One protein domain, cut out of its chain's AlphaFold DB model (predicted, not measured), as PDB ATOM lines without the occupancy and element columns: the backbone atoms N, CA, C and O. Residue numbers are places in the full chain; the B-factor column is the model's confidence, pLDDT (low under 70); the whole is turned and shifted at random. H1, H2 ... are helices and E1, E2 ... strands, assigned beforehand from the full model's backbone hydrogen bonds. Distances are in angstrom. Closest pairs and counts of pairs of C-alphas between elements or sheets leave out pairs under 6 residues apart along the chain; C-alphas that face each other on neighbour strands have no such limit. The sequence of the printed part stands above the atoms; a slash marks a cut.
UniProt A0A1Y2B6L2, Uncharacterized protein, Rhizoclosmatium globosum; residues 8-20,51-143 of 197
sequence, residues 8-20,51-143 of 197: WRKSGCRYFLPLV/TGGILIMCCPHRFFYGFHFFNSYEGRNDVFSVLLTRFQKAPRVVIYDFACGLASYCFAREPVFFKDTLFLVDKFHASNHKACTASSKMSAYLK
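What this domain is: This is residues 8 to 20 and 51 to 143 of the 197 residues of an uncharacterized protein of Rhizoclosmatium globosum (UniProt A0A1Y2B6L2). A three-stranded sheet, E1 E3 E2, has helix H2 over one face, and H2 crosses helix H3, which packs on a second, small sheet of two short strands, E4 and E5. H1 lies at one end of the longest axis; beyond E5, the loop of residues 121 to 137 and H5 make the other end. The printed part has 106 residues, with five named helices and five named strands in the order H1 E1 E2 E3 H2 E4 H3 H4 E5 H5. The first sheet is antiparallel, the second parallel, and the class is mixed, helices and strands. The whole is compact, with a radius of gyration of the C-alphas of 13.8 A and spans of 40 by 30 by 29 A.

How they stand to each other: In the larger sheet, E3, residues 64 to 69, is the inner strand between the edge strands E1, residues 13 to 15, and E2, residues 54 to 58. E2 and E3 form a hairpin, antiparallel at 165 degrees, with N 55 and O 68 2.8 A apart, within hydrogen-bond range. E1 and E3 are antiparallel at 171 degrees, with N 67 and O 14 also 2.8 A apart. H2, residues 75 to 86, makes two layers with this sheet, a helix on one face; its height over the sheet is 10.0 A. It lies over E3 and E2, only just not over E1, on which 2 of its C-alphas fall, and runs slantwise to the strands, at 45 degrees to E3 on the local plane. H1, residues 8 to 11, only grazes the sheet. With its residues 76 to 80 alone, H2 touches H3, residues 99 to 109, at a steep tilt of 57 degrees, the same way; the closest C-alphas, of Arg 76 and Leu 102, are 5.4 A apart. E4, residues 93 to 95, H3, H4, residues 111 to 114, and E5, residues 118 to 120, form a strand-helix-strand unit, two parallel neighbour strands with helices between, its crossover right-handed. N 94 and O 118 are 2.9 A apart. The closest C-alphas of H3 and E5, of Ala 99 and Phe 119, are 5.4 A apart. H5, residues 138 to 141, is apart from H3. Every O i to N i+4 pair is within hydrogen-bond range in H2, 5 of 7 in H3; H1, H4 and H5 are too short for one.

Where its parts are: H1 begins at C-alpha 8, (38.086, -31.710, -32.786). H2 measures 16.6 A, H3 15.2 A, E3 14.8 A and E2 12.8 A. H5 ends at C-alpha 141, (44.472, 2.189, -44.666).

The domain as a whole: The C-alphas farthest apart, of Lys 10 and Lys 143, are 43.7 A apart. Residues 21 to 50 are not printed; C-alphas 20 and 51 are 28.0 A apart across the cut. E5 to H5 is a long link. Residues 51 to 52 and 71 to 75 have pLDDT under 70.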
ATOM      1  N   TRP A   8      38.775 -32.995 -32.716       84.56
ATOM      2  CA  TRP A   8      38.086 -31.710 -32.786       84.56
ATOM      3  C   TRP A   8      36.684 -31.742 -32.173       84.56
ATOM      4  O   TRP A   8      36.186 -30.705 -31.738       84.56
ATOM      5  N   ARG A   9      36.053 -32.924 -32.100       80.62
ATOM      6  CA  ARG A   9      34.756 -33.103 -31.429       80.62
ATOM      7  C   ARG A   9      34.858 -33.000 -29.914       80.62
ATOM      8  O   ARG A   9      33.862 -32.705 -29.269       80.62
ATOM      9  N   LYS A  10      36.046 -33.249 -29.363       79.38
ATOM     10  CA  LYS A  10      36.347 -33.109 -27.935       79.38
ATOM     11  C   LYS A  10      36.982 -31.764 -27.622       79.38
ATOM     12  O   LYS A  10      36.732 -31.212 -26.564       79.38
ATOM     13  N   SER A  11      37.821 -31.249 -28.520       80.81
ATOM     14  CA  SER A  11      38.518 -29.982 -28.296       80.81
ATOM     15  C   SER A  11      37.692 -28.753 -28.676       80.81
ATOM     16  O   SER A  11      38.127 -27.640 -28.400       80.81
ATOM     17  N   GLY A  12      36.575 -28.916 -29.396       82.44
ATOM     18  CA  GLY A  12      35.788 -27.797 -29.920       82.44
ATOM     19  C   GLY A  12      36.533 -26.954 -30.960       82.44
ATOM     20  O   GLY A  12      36.144 -25.822 -31.235       82.44
ATOM     21  N   CYS A  13      37.614 -27.480 -31.544       86.56
ATOM     22  CA  CYS A  13      38.487 -26.748 -32.461       86.56
ATOM     23  C   CYS A  13      38.655 -27.517 -33.758       86.56
ATOM     24  O   CYS A  13      39.290 -28.570 -33.755       86.56
ATOM     25  N   ARG A  14      38.185 -26.967 -34.877       90.19
ATOM     26  CA  ARG A  14      38.418 -27.569 -36.191       90.19
ATOM     27  C   ARG A  14      38.878 -26.523 -37.189       90.19
ATOM     28  O   ARG A  14      38.180 -25.540 -37.428       90.19
ATOM     29  N   TYR A  15      40.014 -26.781 -37.830       91.06
ATOM     30  CA  TYR A  15      40.530 -25.972 -38.929       91.06
ATOM     31  C   TYR A  15      40.784 -26.844 -40.155       91.06
ATOM     32  O   TYR A  15      41.294 -27.952 -40.048       91.06
ATOM     33  N   PHE A  16      40.425 -26.335 -41.332       90.75
ATOM     34  CA  PHE A  16      40.734 -26.967 -42.619       90.75
ATOM     35  C   PHE A  16      42.197 -26.762 -43.020       90.75
ATOM     36  O   PHE A  16      42.706 -27.458 -43.895       90.75
ATOM     37  N   LEU A  17      42.863 -25.788 -42.395       89.31
ATOM     38  CA  LEU A  17      44.295 -25.574 -42.526       89.31
ATOM     39  C   LEU A  17      45.047 -26.612 -41.677       89.31
ATOM     40  O   LEU A  17      44.741 -26.741 -40.484       89.31
ATOM     41  N   PRO A  18      46.045 -27.310 -42.249       90.50
ATOM     42  CA  PRO A  18      46.800 -28.311 -41.512       90.50
ATOM     43  C   PRO A  18      47.567 -27.670 -40.353       90.50
ATOM     44  O   PRO A  18      47.961 -26.501 -40.410       90.50
ATOM     45  N   LEU A  19      47.818 -28.449 -39.307       91.00
ATOM     46  CA  LEU A  19      48.775 -28.081 -38.274       91.00
ATOM     47  C   LEU A  19      50.196 -28.057 -38.868       91.00
ATOM     48  O   LEU A  19      50.780 -29.099 -39.153       91.00
ATOM     49  N   VAL A  20      50.753 -26.861 -39.080       93.06
ATOM     50  CA  VAL A  20      52.077 -26.681 -39.708       93.06
ATOM     51  C   VAL A  20      53.210 -26.534 -38.697       93.06
ATOM     52  O   VAL A  20      54.375 -26.705 -39.055       93.06
ATOM     53  N   THR A  51      28.232 -21.013 -23.468       50.41
ATOM     54  CA  THR A  51      29.612 -21.170 -23.979       50.41
ATOM     55  C   THR A  51      30.309 -19.818 -24.186       50.41
ATOM     56  O   THR A  51      29.672 -18.900 -24.704       50.41
ATOM     57  N   GLY A  52      31.610 -19.700 -23.872       56.09
ATOM     58  CA  GLY A  52      32.385 -18.440 -23.894       56.09
ATOM     59  C   GLY A  52      32.457 -17.710 -25.248       56.09
ATOM     60  O   GLY A  52      33.027 -16.624 -25.345       56.09
ATOM     61  N   GLY A  53      31.862 -18.292 -26.289       72.81
ATOM     62  CA  GLY A  53      31.698 -17.768 -27.638       72.81
ATOM     63  C   GLY A  53      32.241 -18.740 -28.684       72.81
ATOM     64  O   GLY A  53      32.805 -19.783 -28.361       72.81
ATOM     65  N   ILE A  54      32.093 -18.376 -29.955       79.31
ATOM     66  CA  ILE A  54      32.676 -19.106 -31.083       79.31
ATOM     67  C   ILE A  54      33.608 -18.144 -31.813       79.31
ATOM     68  O   ILE A  54      33.179 -17.080 -32.263       79.31
ATOM     69  N   LEU A  55      34.875 -18.520 -31.956       82.62
ATOM     70  CA  LEU A  55      35.785 -17.891 -32.898       82.62
ATOM     71  C   LEU A  55      35.612 -18.542 -34.259       82.62
ATOM     72  O   LEU A  55      35.692 -19.762 -34.384       82.62
ATOM     73  N   ILE A  56      35.480 -17.720 -35.291       87.06
ATOM     74  CA  ILE A  56      35.525 -18.171 -36.673       87.06
ATOM     75  C   ILE A  56      36.644 -17.452 -37.407       87.06
ATOM     76  O   ILE A  56      36.760 -16.232 -37.341       87.06
ATOM     77  N   MET A  57      37.439 -18.223 -38.147       89.69
ATOM     78  CA  MET A  57      38.452 -17.692 -39.049       89.69
ATOM     79  C   MET A  57      37.957 -17.818 -40.489       89.69
ATOM     80  O   MET A  57      37.553 -18.901 -40.917       89.69
ATOM     81  N   CYS A  58      38.022 -16.736 -41.258       90.19
ATOM     82  CA  CYS A  58      37.641 -16.727 -42.666       90.19
ATOM     83  C   CYS A  58      38.516 -15.771 -43.478       90.19
ATOM     84  O   CYS A  58      39.192 -14.902 -42.928       90.19
ATOM     85  N   CYS A  59      38.469 -15.907 -44.799       88.12
ATOM     86  CA  CYS A  59      39.076 -14.949 -45.715       88.12
ATOM     87  C   CYS A  59      38.059 -13.898 -46.202       88.12
ATOM     88  O   CYS A  59      36.847 -14.111 -46.089       88.12
ATOM     89  N   PRO A  60      38.524 -12.797 -46.824       83.44
ATOM     90  CA  PRO A  60      37.644 -11.780 -47.409       83.44
ATOM     91  C   PRO A  60      36.663 -12.318 -48.464       83.44
ATOM     92  O   PRO A  60      35.598 -11.744 -48.671       83.44
ATOM     93  N   HIS A  61      36.977 -13.456 -49.093       85.31
ATOM     94  CA  HIS A  61      36.120 -14.125 -50.077       85.31
ATOM     95  C   HIS A  61      35.006 -14.980 -49.448       85.31
ATOM     96  O   HIS A  61      34.359 -15.739 -50.157       85.31
ATOM     97  N   ARG A  62      34.782 -14.884 -48.128       84.12
ATOM     98  CA  ARG A  62      33.754 -15.636 -47.377       84.12
ATOM     99  C   ARG A  62      34.004 -17.142 -47.256       84.12
ATOM    100  O   ARG A  62      33.104 -17.869 -46.848       84.12
ATOM    101  N   PHE A  63      35.223 -17.609 -47.530       89.38
ATOM    102  CA  PHE A  63      35.615 -18.974 -47.183       89.38
ATOM    103  C   PHE A  63      36.050 -19.050 -45.731       89.38
ATOM    104  O   PHE A  63      36.959 -18.345 -45.293       89.38
ATOM    105  N   PHE A  64      35.414 -19.951 -45.003       91.00
ATOM    106  CA  PHE A  64      35.782 -20.313 -43.653       91.00
ATOM    107  C   PHE A  64      37.012 -21.216 -43.665       91.00
ATOM    108  O   PHE A  64      37.061 -22.206 -44.396       91.00
ATOM    109  N   TYR A  65      37.973 -20.905 -42.804       91.62
ATOM    110  CA  TYR A  65      39.126 -21.751 -42.513       91.62
ATOM    111  C   TYR A  65      38.894 -22.668 -41.318       91.62
ATOM    112  O   TYR A  65      39.604 -23.661 -41.187       91.62
ATOM    113  N   GLY A  66      37.925 -22.356 -40.462       91.12
ATOM    114  CA  GLY A  66      37.599 -23.171 -39.301       91.12
ATOM    115  C   GLY A  66      37.007 -22.370 -38.155       91.12
ATOM    116  O   GLY A  66      36.705 -21.180 -38.298       91.12
ATOM    117  N   PHE A  67      36.871 -23.043 -37.019       88.12
ATOM    118  CA  PHE A  67      36.268 -22.510 -35.810       88.12
ATOM    119  C   PHE A  67      36.934 -23.039 -34.538       88.12
ATOM    120  O   PHE A  67      37.609 -24.071 -34.546       88.12
ATOM    121  N   HIS A  68      36.684 -22.332 -33.441       86.31
ATOM    122  CA  HIS A  68      37.112 -22.691 -32.095       86.31
ATOM    123  C   HIS A  68      36.031 -22.256 -31.092       86.31
ATOM    124  O   HIS A  68      35.616 -21.097 -31.096       86.31
ATOM    125  N   PHE A  69      35.555 -23.183 -30.259       79.62
ATOM    126  CA  PHE A  69      34.695 -22.900 -29.107       79.62
ATOM    127  C   PHE A  69      35.509 -22.386 -27.916       79.62
ATOM    128  O   PHE A  69      36.399 -23.063 -27.413       79.62
ATOM    129  N   PHE A  70      35.196 -21.185 -27.443       72.38
ATOM    130  CA  PHE A  70      35.901 -20.600 -26.313       72.38
ATOM    131  C   PHE A  70      35.510 -21.281 -24.995       72.38
ATOM    132  O   PHE A  70      34.361 -21.193 -24.556       72.38
ATOM    133  N   ASN A  71      36.501 -21.867 -24.319       57.00
ATOM    134  CA  ASN A  71      36.367 -22.343 -22.936       57.00
ATOM    135  C   ASN A  71      36.443 -21.199 -21.909       57.00
ATOM    136  O   ASN A  71      36.060 -21.373 -20.755       57.00
ATOM    137  N   SER A  72      36.947 -20.027 -22.310       55.09
ATOM    138  CA  SER A  72      37.082 -18.845 -21.457       55.09
ATOM    139  C   SER A  72      36.939 -17.555 -22.267       55.09
ATOM    140  O   SER A  72      36.978 -17.569 -23.493       55.09
ATOM    141  N   TYR A  73      36.792 -16.416 -21.592       54.38
ATOM    142  CA  TYR A  73      36.556 -15.115 -22.227       54.38
ATOM    143  C   TYR A  73      37.765 -14.547 -23.010       54.38
ATOM    144  O   TYR A  73      37.681 -13.435 -23.539       54.38
ATOM    145  N   GLU A  74      38.896 -15.260 -23.107       59.12
ATOM    146  CA  GLU A  74      40.137 -14.704 -23.658       59.12
ATOM    147  C   GLU A  74      40.357 -14.977 -25.161       59.12
ATOM    148  O   GLU A  74      41.186 -15.780 -25.575       59.12
ATOM    149  N   GLY A  75      39.695 -14.193 -26.017       68.19
ATOM    150  CA  GLY A  75      39.760 -14.382 -27.473       68.19
ATOM    151  C   GLY A  75      41.135 -14.222 -28.149       68.19
ATOM    152  O   GLY A  75      41.318 -14.671 -29.279       68.19
ATOM    153  N   ARG A  76      42.123 -13.589 -27.500       83.12
ATOM    154  CA  ARG A  76      43.448 -13.328 -28.108       83.12
ATOM    155  C   ARG A  76      44.300 -14.584 -28.216       83.12
ATOM    156  O   ARG A  76      44.975 -14.769 -29.228       83.12
ATOM    157  N   ASN A  77      44.276 -15.417 -27.177       84.44
ATOM    158  CA  ASN A  77      45.089 -16.621 -27.084       84.44
ATOM    159  C   ASN A  77      44.749 -17.607 -28.208       84.44
ATOM    160  O   ASN A  77      45.640 -18.175 -28.847       84.44
ATOM    161  N   ASP A  78      43.462 -17.758 -28.496       84.88
ATOM    162  CA  ASP A  78      42.978 -18.683 -29.516       84.88
ATOM    163  C   ASP A  78      43.246 -18.158 -30.923       84.88
ATOM    164  O   ASP A  78      43.750 -18.901 -31.766       84.88
ATOM    165  N   VAL A  79      43.026 -16.860 -31.167       89.81
ATOM    166  CA  VAL A  79      43.388 -16.244 -32.453       89.81
ATOM    167  C   VAL A  79      44.892 -16.372 -32.702       89.81
ATOM    168  O   VAL A  79      45.296 -16.827 -33.772       89.81
ATOM    169  N   PHE A  80      45.728 -16.044 -31.711       92.19
ATOM    170  CA  PHE A  80      47.179 -16.223 -31.792       92.19
ATOM    171  C   PHE A  80      47.561 -17.672 -32.107       92.19
ATOM    172  O   PHE A  80      48.346 -17.919 -33.024       92.19
ATOM    173  N   SER A  81      46.980 -18.632 -31.380       90.19
ATOM    174  CA  SER A  81      47.264 -20.058 -31.556       90.19
ATOM    175  C   SER A  81      46.998 -20.496 -32.986       90.19
ATOM    176  O   SER A  81      47.819 -21.187 -33.581       90.19
ATOM    177  N   VAL A  82      45.889 -20.059 -33.572       91.25
ATOM    178  CA  VAL A  82      45.515 -20.436 -34.936       91.25
ATOM    179  C   VAL A  82      46.437 -19.776 -35.954       91.25
ATOM    180  O   VAL A  82      46.947 -20.455 -36.844       91.25
ATOM    181  N   LEU A  83      46.702 -18.474 -35.811       94.75
ATOM    182  CA  LEU A  83      47.599 -17.750 -36.711       94.75
ATOM    183  C   LEU A  83      48.996 -18.379 -36.736       94.75
ATOM    184  O   LEU A  83      49.568 -18.570 -37.807       94.75
ATOM    185  N   LEU A  84      49.527 -18.746 -35.569       95.31
ATOM    186  CA  LEU A  84      50.854 -19.337 -35.457       95.31
ATOM    187  C   LEU A  84      50.890 -20.785 -35.949       95.31
ATOM    188  O   LEU A  84      51.804 -21.154 -36.679       95.31
ATOM    189  N   THR A  85      49.931 -21.617 -35.547       93.50
ATOM    190  CA  THR A  85      50.015 -23.071 -35.761       93.50
ATOM    191  C   THR A  85      49.498 -23.520 -37.123       93.50
ATOM    192  O   THR A  85      49.875 -24.598 -37.580       93.50
ATOM    193  N   ARG A  86      48.656 -22.715 -37.793       92.88
ATOM    194  CA  ARG A  86      47.964 -23.101 -39.039       92.88
ATOM    195  C   ARG A  86      48.508 -22.432 -40.298       92.88
ATOM    196  O   ARG A  86      48.328 -22.959 -41.392       92.88
ATOM    197  N   PHE A  87      49.199 -21.299 -40.172       94.06
ATOM    198  CA  PHE A  87      49.738 -20.571 -41.320       94.06
ATOM    199  C   PHE A  87      51.251 -20.745 -41.451       94.06
ATOM    200  O   PHE A  87      52.010 -20.419 -40.540       94.06
ATOM    201  N   GLN A  88      51.720 -21.174 -42.629       93.94
ATOM    202  CA  GLN A  88      53.160 -21.261 -42.913       93.94
ATOM    203  C   GLN A  88      53.862 -19.900 -42.791       93.94
ATOM    204  O   GLN A  88      54.970 -19.819 -42.268       93.94
ATOM    205  N   LYS A  89      53.202 -18.824 -43.217       95.06
ATOM    206  CA  LYS A  89      53.631 -17.434 -43.018       95.06
ATOM    207  C   LYS A  89      52.467 -16.655 -42.435       95.06
ATOM    208  O   LYS A  89      51.333 -16.900 -42.845       95.06
ATOM    209  N   ALA A  90      52.737 -15.740 -41.509       96.25
ATOM    210  CA  ALA A  90      51.682 -14.937 -40.913       96.25
ATOM    211  C   ALA A  90      50.896 -14.190 -42.008       96.25
ATOM    212  O   ALA A  90      51.497 -13.727 -42.986       96.25
ATOM    213  N   PRO A  91      49.562 -14.075 -41.886       94.81
ATOM    214  CA  PRO A  91      48.786 -13.247 -42.797       94.81
ATOM    215  C   PRO A  91      49.329 -11.816 -42.822       94.81
ATOM    216  O   PRO A  91      49.687 -11.266 -41.784       94.81
ATOM    217  N   ARG A  92      49.356 -11.189 -44.003       94.50
ATOM    218  CA  ARG A  92      49.753  -9.774 -44.131       94.50
ATOM    219  C   ARG A  92      48.807  -8.834 -43.392       94.50
ATOM    220  O   ARG A  92      49.234  -7.789 -42.921       94.50
ATOM    221  N   VAL A  93      47.525  -9.187 -43.326       93.25
ATOM    222  CA  VAL A  93      46.489  -8.402 -42.654       93.25
ATOM    223  C   VAL A  93      45.624  -9.344 -41.829       93.25
ATOM    224  O   VAL A  93      45.170 -10.371 -42.332       93.25
ATOM    225  N   VAL A  94      45.387  -8.981 -40.572       93.25
ATOM    226  CA  VAL A  94      44.443  -9.643 -39.671       93.25
ATOM    227  C   VAL A  94      43.419  -8.606 -39.233       93.25
ATOM    228  O   VAL A  94      43.779  -7.617 -38.594       93.25
ATOM    229  N   ILE A  95      42.151  -8.834 -39.574       90.56
ATOM    230  CA  ILE A  95      41.034  -7.987 -39.147       90.56
ATOM    231  C   ILE A  95      40.308  -8.691 -38.006       90.56
ATOM    232  O   ILE A  95      39.881  -9.834 -38.156       90.56
ATOM    233  N   TYR A  96      40.200  -8.023 -36.860       88.31
ATOM    234  CA  TYR A  96      39.596  -8.582 -35.653       88.31
ATOM    235  C   TYR A  96      39.113  -7.465 -34.726       88.31
ATOM    236  O   TYR A  96      39.819  -6.473 -34.559       88.31
ATOM    237  N   ASP A  97      37.961  -7.620 -34.068       83.31
ATOM    238  CA  ASP A  97      37.410  -6.591 -33.166       83.31
ATOM    239  C   ASP A  97      38.431  -6.129 -32.124       83.31
ATOM    240  O   ASP A  97      38.547  -4.947 -31.843       83.31
ATOM    241  N   PHE A  98      39.211  -7.062 -31.571       82.94
ATOM    242  CA  PHE A  98      40.219  -6.766 -30.556       82.94
ATOM    243  C   PHE A  98      41.650  -6.844 -31.109       82.94
ATOM    244  O   PHE A  98      42.592  -7.220 -30.408       82.94
ATOM    245  N   ALA A  99      41.830  -6.478 -32.383       89.12
ATOM    246  CA  ALA A  99      43.122  -6.498 -33.067       89.12
ATOM    247  C   ALA A  99      44.209  -5.682 -32.348       89.12
ATOM    248  O   ALA A  99      45.368  -6.081 -32.354       89.12
ATOM    249  N   CYS A 100      43.846  -4.581 -31.683       86.00
ATOM    250  CA  CYS A 100      44.786  -3.765 -30.910       86.00
ATOM    251  C   CYS A 100      45.450  -4.552 -29.767       86.00
ATOM    252  O   CYS A 100      46.664  -4.504 -29.608       86.00
ATOM    253  N   GLY A 101      44.668  -5.325 -29.004       85.31
ATOM    254  CA  GLY A 101      45.191  -6.174 -27.933       85.31
ATOM    255  C   GLY A 101      45.874  -7.430 -28.470       85.31
ATOM    256  O   GLY A 101      46.825  -7.922 -27.862       85.31
ATOM    257  N   LEU A 102      45.407  -7.940 -29.612       90.12
ATOM    258  CA  LEU A 102      46.010  -9.079 -30.298       90.12
ATOM    259  C   LEU A 102      47.406  -8.748 -30.840       90.12
ATOM    260  O   LEU A 102      48.302  -9.569 -30.697       90.12
ATOM    261  N   ALA A 103      47.612  -7.560 -31.414       91.94
ATOM    262  CA  ALA A 103      48.902  -7.148 -31.964       91.94
ATOM    263  C   ALA A 103      50.007  -7.228 -30.904       91.94
ATOM    264  O   ALA A 103      50.995  -7.936 -31.089       91.94
ATOM    265  N   SER A 104      49.798  -6.584 -29.751       89.81
ATOM    266  CA  SER A 104      50.735  -6.636 -28.624       89.81
ATOM    267  C   SER A 104      50.953  -8.068 -28.130       89.81
ATOM    268  O   SER A 104      52.084  -8.461 -27.850       89.81
ATOM    269  N   TYR A 105      49.887  -8.875 -28.073       90.44
ATOM    270  CA  TYR A 105      49.964 -10.279 -27.663       90.44
ATOM    271  C   TYR A 105      50.838 -11.116 -28.611       90.44
ATOM    272  O   TYR A 105      51.657 -11.914 -28.147       90.44
ATOM    273  N   CYS A 106      50.668 -10.923 -29.921       94.06
ATOM    274  CA  CYS A 106      51.419 -11.588 -30.980       94.06
ATOM    275  C   CYS A 106      52.886 -11.150 -30.990       94.06
ATOM    276  O   CYS A 106      53.766 -12.007 -30.991       94.06
ATOM    277  N   PHE A 107      53.164  -9.844 -30.952       93.56
ATOM    278  CA  PHE A 107      54.529  -9.317 -31.004       93.56
ATOM    279  C   PHE A 107      55.349  -9.631 -29.754       93.56
ATOM    280  O   PHE A 107      56.548  -9.859 -29.870       93.56
ATOM    281  N   ALA A 108      54.725  -9.700 -28.575       92.50
ATOM    282  CA  ALA A 108      55.424 -10.109 -27.357       92.50
ATOM    283  C   ALA A 108      55.931 -11.559 -27.429       92.50
ATOM    284  O   ALA A 108      56.929 -11.887 -26.796       92.50
ATOM    285  N   ARG A 109      55.245 -12.424 -28.187       93.50
ATOM    286  CA  ARG A 109      55.518 -13.866 -28.266       93.50
ATOM    287  C   ARG A 109      56.348 -14.241 -29.487       93.50
ATOM    288  O   ARG A 109      57.353 -14.925 -29.358       93.50
ATOM    289  N   GLU A 110      55.929 -13.786 -30.663       95.88
ATOM    290  CA  GLU A 110      56.456 -14.226 -31.960       95.88
ATOM    291  C   GLU A 110      56.731 -13.033 -32.898       95.88
ATOM    292  O   GLU A 110      56.168 -12.945 -33.996       95.88
ATOM    293  N   PRO A 111      57.596 -12.078 -32.504       95.69
ATOM    294  CA  PRO A 111      57.795 -10.838 -33.254       95.69
ATOM    295  C   PRO A 111      58.327 -11.082 -34.669       95.69
ATOM    296  O   PRO A 111      57.908 -10.414 -35.607       95.69
ATOM    297  N   VAL A 112      59.210 -12.069 -34.846       96.69
ATOM    298  CA  VAL A 112      59.787 -12.402 -36.158       96.69
ATOM    299  C   VAL A 112      58.734 -12.983 -37.098       96.69
ATOM    300  O   VAL A 112      58.740 -12.669 -38.287       96.69
ATOM    301  N   PHE A 113      57.819 -13.807 -36.580       97.12
ATOM    302  CA  PHE A 113      56.757 -14.407 -37.383       97.12
ATOM    303  C   PHE A 113      55.733 -13.362 -37.841       97.12
ATOM    304  O   PHE A 113      55.308 -13.395 -38.994       97.12
ATOM    305  N   PHE A 114      55.379 -12.417 -36.964       97.56
ATOM    306  CA  PHE A 114      54.364 -11.390 -37.219       97.56
ATOM    307  C   PHE A 114      54.914 -10.055 -37.744       97.56
ATOM    308  O   PHE A 114      54.139  -9.121 -37.924       97.56
ATOM    309  N   LYS A 115      56.221  -9.936 -38.005       96.50
ATOM    310  CA  LYS A 115      56.873  -8.663 -38.379       96.50
ATOM    311  C   LYS A 115      56.234  -7.941 -39.577       96.50
ATOM    312  O   LYS A 115      56.256  -6.719 -39.629       96.50
ATOM    313  N   ASP A 116      55.658  -8.703 -40.509       96.38
ATOM    314  CA  ASP A 116      55.025  -8.204 -41.737       96.38
ATOM    315  C   ASP A 116      53.480  -8.257 -41.662       96.38
ATOM    316  O   ASP A 116      52.796  -8.174 -42.685       96.38
ATOM    317  N   THR A 117      52.919  -8.437 -40.459       96.44
ATOM    318  CA  THR A 117      51.475  -8.531 -40.217       96.44
ATOM    319  C   THR A 117      50.914  -7.217 -39.692       96.44
ATOM    320  O   THR A 117      51.297  -6.723 -38.633       96.44
ATOM    321  N   LEU A 118      49.919  -6.691 -40.403       94.75
ATOM    322  CA  LEU A 118      49.114  -5.557 -39.979       94.75
ATOM    323  C   LEU A 118      47.848  -6.034 -39.257       94.75
ATOM    324  O   LEU A 118      47.028  -6.757 -39.823       94.75
ATOM    325  N   PHE A 119      47.664  -5.593 -38.017       94.12
ATOM    326  CA  PHE A 119      46.480  -5.894 -37.212       94.12
ATOM    327  C   PHE A 119      45.511  -4.711 -37.237       94.12
ATOM    328  O   PHE A 119      45.858  -3.614 -36.798       94.12
ATOM    329  N   LEU A 120      44.294  -4.933 -37.732       92.50
ATOM    330  CA  LEU A 120      43.280  -3.894 -37.903       92.50
ATOM    331  C   LEU A 120      42.005  -4.230 -37.142       92.50
ATOM    332  O   LEU A 120      41.467  -5.331 -37.240       92.50
ATOM    333  N   VAL A 121      41.502  -3.248 -36.404       88.81
ATOM    334  CA  VAL A 121      40.199  -3.318 -35.755       88.81
ATOM    335  C   VAL A 121      39.119  -3.305 -36.825       88.81
ATOM    336  O   VAL A 121      39.151  -2.471 -37.738       88.81
ATOM    337  N   ASP A 122      38.169  -4.226 -36.689       83.75
ATOM    338  CA  ASP A 122      37.010  -4.299 -37.565       83.75
ATOM    339  C   ASP A 122      36.247  -2.961 -37.612       83.75
ATOM    340  O   ASP A 122      36.053  -2.281 -36.598       83.75
ATOM    341  N   LYS A 123      35.813  -2.566 -38.813       80.69
ATOM    342  CA  LYS A 123      35.246  -1.236 -39.069       80.69
ATOM    343  C   LYS A 123      33.983  -0.972 -38.248       80.69
ATOM    344  O   LYS A 123      33.775   0.172 -37.841       80.69
ATOM    345  N   PHE A 124      33.160  -1.990 -37.991       75.88
ATOM    346  CA  PHE A 124      31.926  -1.836 -37.211       75.88
ATOM    347  C   PHE A 124      32.195  -1.645 -35.726       75.88
ATOM    348  O   PHE A 124      31.432  -0.974 -35.035       75.88
ATOM    349  N   HIS A 125      33.317  -2.176 -35.257       78.62
ATOM    350  CA  HIS A 125      33.711  -2.120 -33.860       78.62
ATOM    351  C   HIS A 125      34.646  -0.947 -33.563       78.62
ATOM    352  O   HIS A 125      34.800  -0.577 -32.403       78.62
ATOM    353  N   ALA A 126      35.212  -0.291 -34.581       78.62
ATOM    354  CA  ALA A 126      36.175   0.802 -34.434       78.62
ATOM    355  C   ALA A 126      35.699   1.971 -33.543       78.62
ATOM    356  O   ALA A 126      36.528   2.643 -32.925       78.62
ATOM    357  N   SER A 127      34.387   2.207 -33.430       79.38
ATOM    358  CA  SER A 127      33.798   3.222 -32.538       79.38
ATOM    359  C   SER A 127      34.031   2.935 -31.049       79.38
ATOM    360  O   SER A 127      34.121   3.878 -30.258       79.38
ATOM    361  N   ASN A 128      34.203   1.663 -30.679       79.62
ATOM    362  CA  ASN A 128      34.531   1.217 -29.322       79.62
ATOM    363  C   ASN A 128      36.031   1.365 -29.005       79.62
ATOM    364  O   ASN A 128      36.444   1.217 -27.860       79.62
ATOM    365  N   HIS A 129      36.850   1.709 -30.004       81.06
ATOM    366  CA  HIS A 129      38.308   1.796 -29.914       81.06
ATOM    367  C   HIS A 129      38.787   3.253 -29.957       81.06
ATOM    368  O   HIS A 129      39.590   3.655 -30.805       81.06
ATOM    369  N   LYS A 130      38.259   4.077 -29.042       77.31
ATOM    370  CA  LYS A 130      38.558   5.520 -28.983       77.31
ATOM    371  C   LYS A 130      39.966   5.819 -28.463       77.31
ATOM    372  O   LYS A 130      40.628   6.671 -29.041       77.31
ATOM    373  N   ALA A 131      40.413   5.094 -27.435       81.19
ATOM    374  CA  ALA A 131      41.761   5.212 -26.864       81.19
ATOM    375  C   ALA A 131      42.843   4.558 -27.744       81.19
ATOM    376  O   ALA A 131      44.018   4.900 -27.664       81.19
ATOM    377  N   CYS A 132      42.436   3.630 -28.610       83.00
ATOM    378  CA  CYS A 132      43.326   2.929 -29.517       83.00
ATOM    379  C   CYS A 132      43.787   3.845 -30.682       83.00
ATOM    380  O   CYS A 132      43.019   4.666 -31.206       83.00
ATOM    381  N   THR A 133      45.050   3.698 -31.099       85.31
ATOM    382  CA  THR A 133      45.712   4.557 -32.100       85.31
ATOM    383  C   THR A 133      45.048   4.488 -33.480       85.31
ATOM    384  O   THR A 133      44.383   3.518 -33.839       85.31
ATOM    385  N   ALA A 134      45.250   5.516 -34.314       86.75
ATOM    386  CA  ALA A 134      44.752   5.498 -35.693       86.75
ATOM    387  C   ALA A 134      45.356   4.347 -36.522       86.75
ATOM    388  O   ALA A 134      44.682   3.804 -37.393       86.75
ATOM    389  N   SER A 135      46.586   3.930 -36.211       86.50
ATOM    390  CA  SER A 135      47.277   2.834 -36.897       86.50
ATOM    391  C   SER A 135      46.645   1.458 -36.676       86.50
ATOM    392  O   SER A 135      46.889   0.569 -37.486       86.50
ATOM    393  N   SER A 136      45.813   1.275 -35.644       86.44
ATOM    394  CA  SER A 136      45.038   0.045 -35.453       86.44
ATOM    395  C   SER A 136      43.669   0.091 -36.136       86.44
ATOM    396  O   SER A 136      42.902  -0.858 -36.014       86.44
ATOM    397  N   LYS A 137      43.300   1.194 -36.801       88.38
ATOM    398  CA  LYS A 137      41.976   1.373 -37.418       88.38
ATOM    399  C   LYS A 137      42.062   1.119 -38.913       88.38
ATOM    400  O   LYS A 137      42.868   1.731 -39.608       88.38
ATOM    401  N   MET A 138      41.159   0.287 -39.430       88.44
ATOM    402  CA  MET A 138      41.061   0.009 -40.868       88.44
ATOM    403  C   MET A 138      40.875   1.286 -41.711       88.44
ATOM    404  O   MET A 138      41.376   1.367 -42.830       88.44
ATOM    405  N   SER A 139      40.225   2.320 -41.159       87.38
ATOM    406  CA  SER A 139      40.020   3.610 -41.831       87.38
ATOM    407  C   SER A 139      41.318   4.327 -42.221       87.38
ATOM    408  O   SER A 139      41.321   5.069 -43.202       87.38
ATOM    409  N   ALA A 140      42.422   4.094 -41.505       89.50
ATOM    410  CA  ALA A 140      43.717   4.692 -41.824       89.50
ATOM    411  C   ALA A 140      44.357   4.104 -43.097       89.50
ATOM    412  O   ALA A 140      45.247   4.722 -43.675       89.50
ATOM    413  N   TYR A 141      43.876   2.947 -43.564       90.88
ATOM    414  CA  TYR A 141      44.472   2.189 -44.666       90.88
ATOM    415  C   TYR A 141      43.539   2.037 -45.869       90.88
ATOM    416  O   TYR A 141      43.802   1.227 -46.745       90.88
ATOM    417  N   LEU A 142      42.470   2.834 -45.974       86.44
ATOM    418  CA  LEU A 142      41.522   2.740 -47.099       86.44
ATOM    419  C   LEU A 142      42.146   3.044 -48.471       86.44
ATOM    420  O   LEU A 142      41.563   2.701 -49.493       86.44
ATOM    421  N   LYS A 143      43.317   3.696 -48.498       88.12
ATOM    422  CA  LYS A 143      44.095   3.920 -49.727       88.12
ATOM    423  C   LYS A 143      44.863   2.677 -50.181       88.12
ATOM    424  O   LYS A 143      45.219   2.592 -51.352       88.12
TER     425      LYS A 143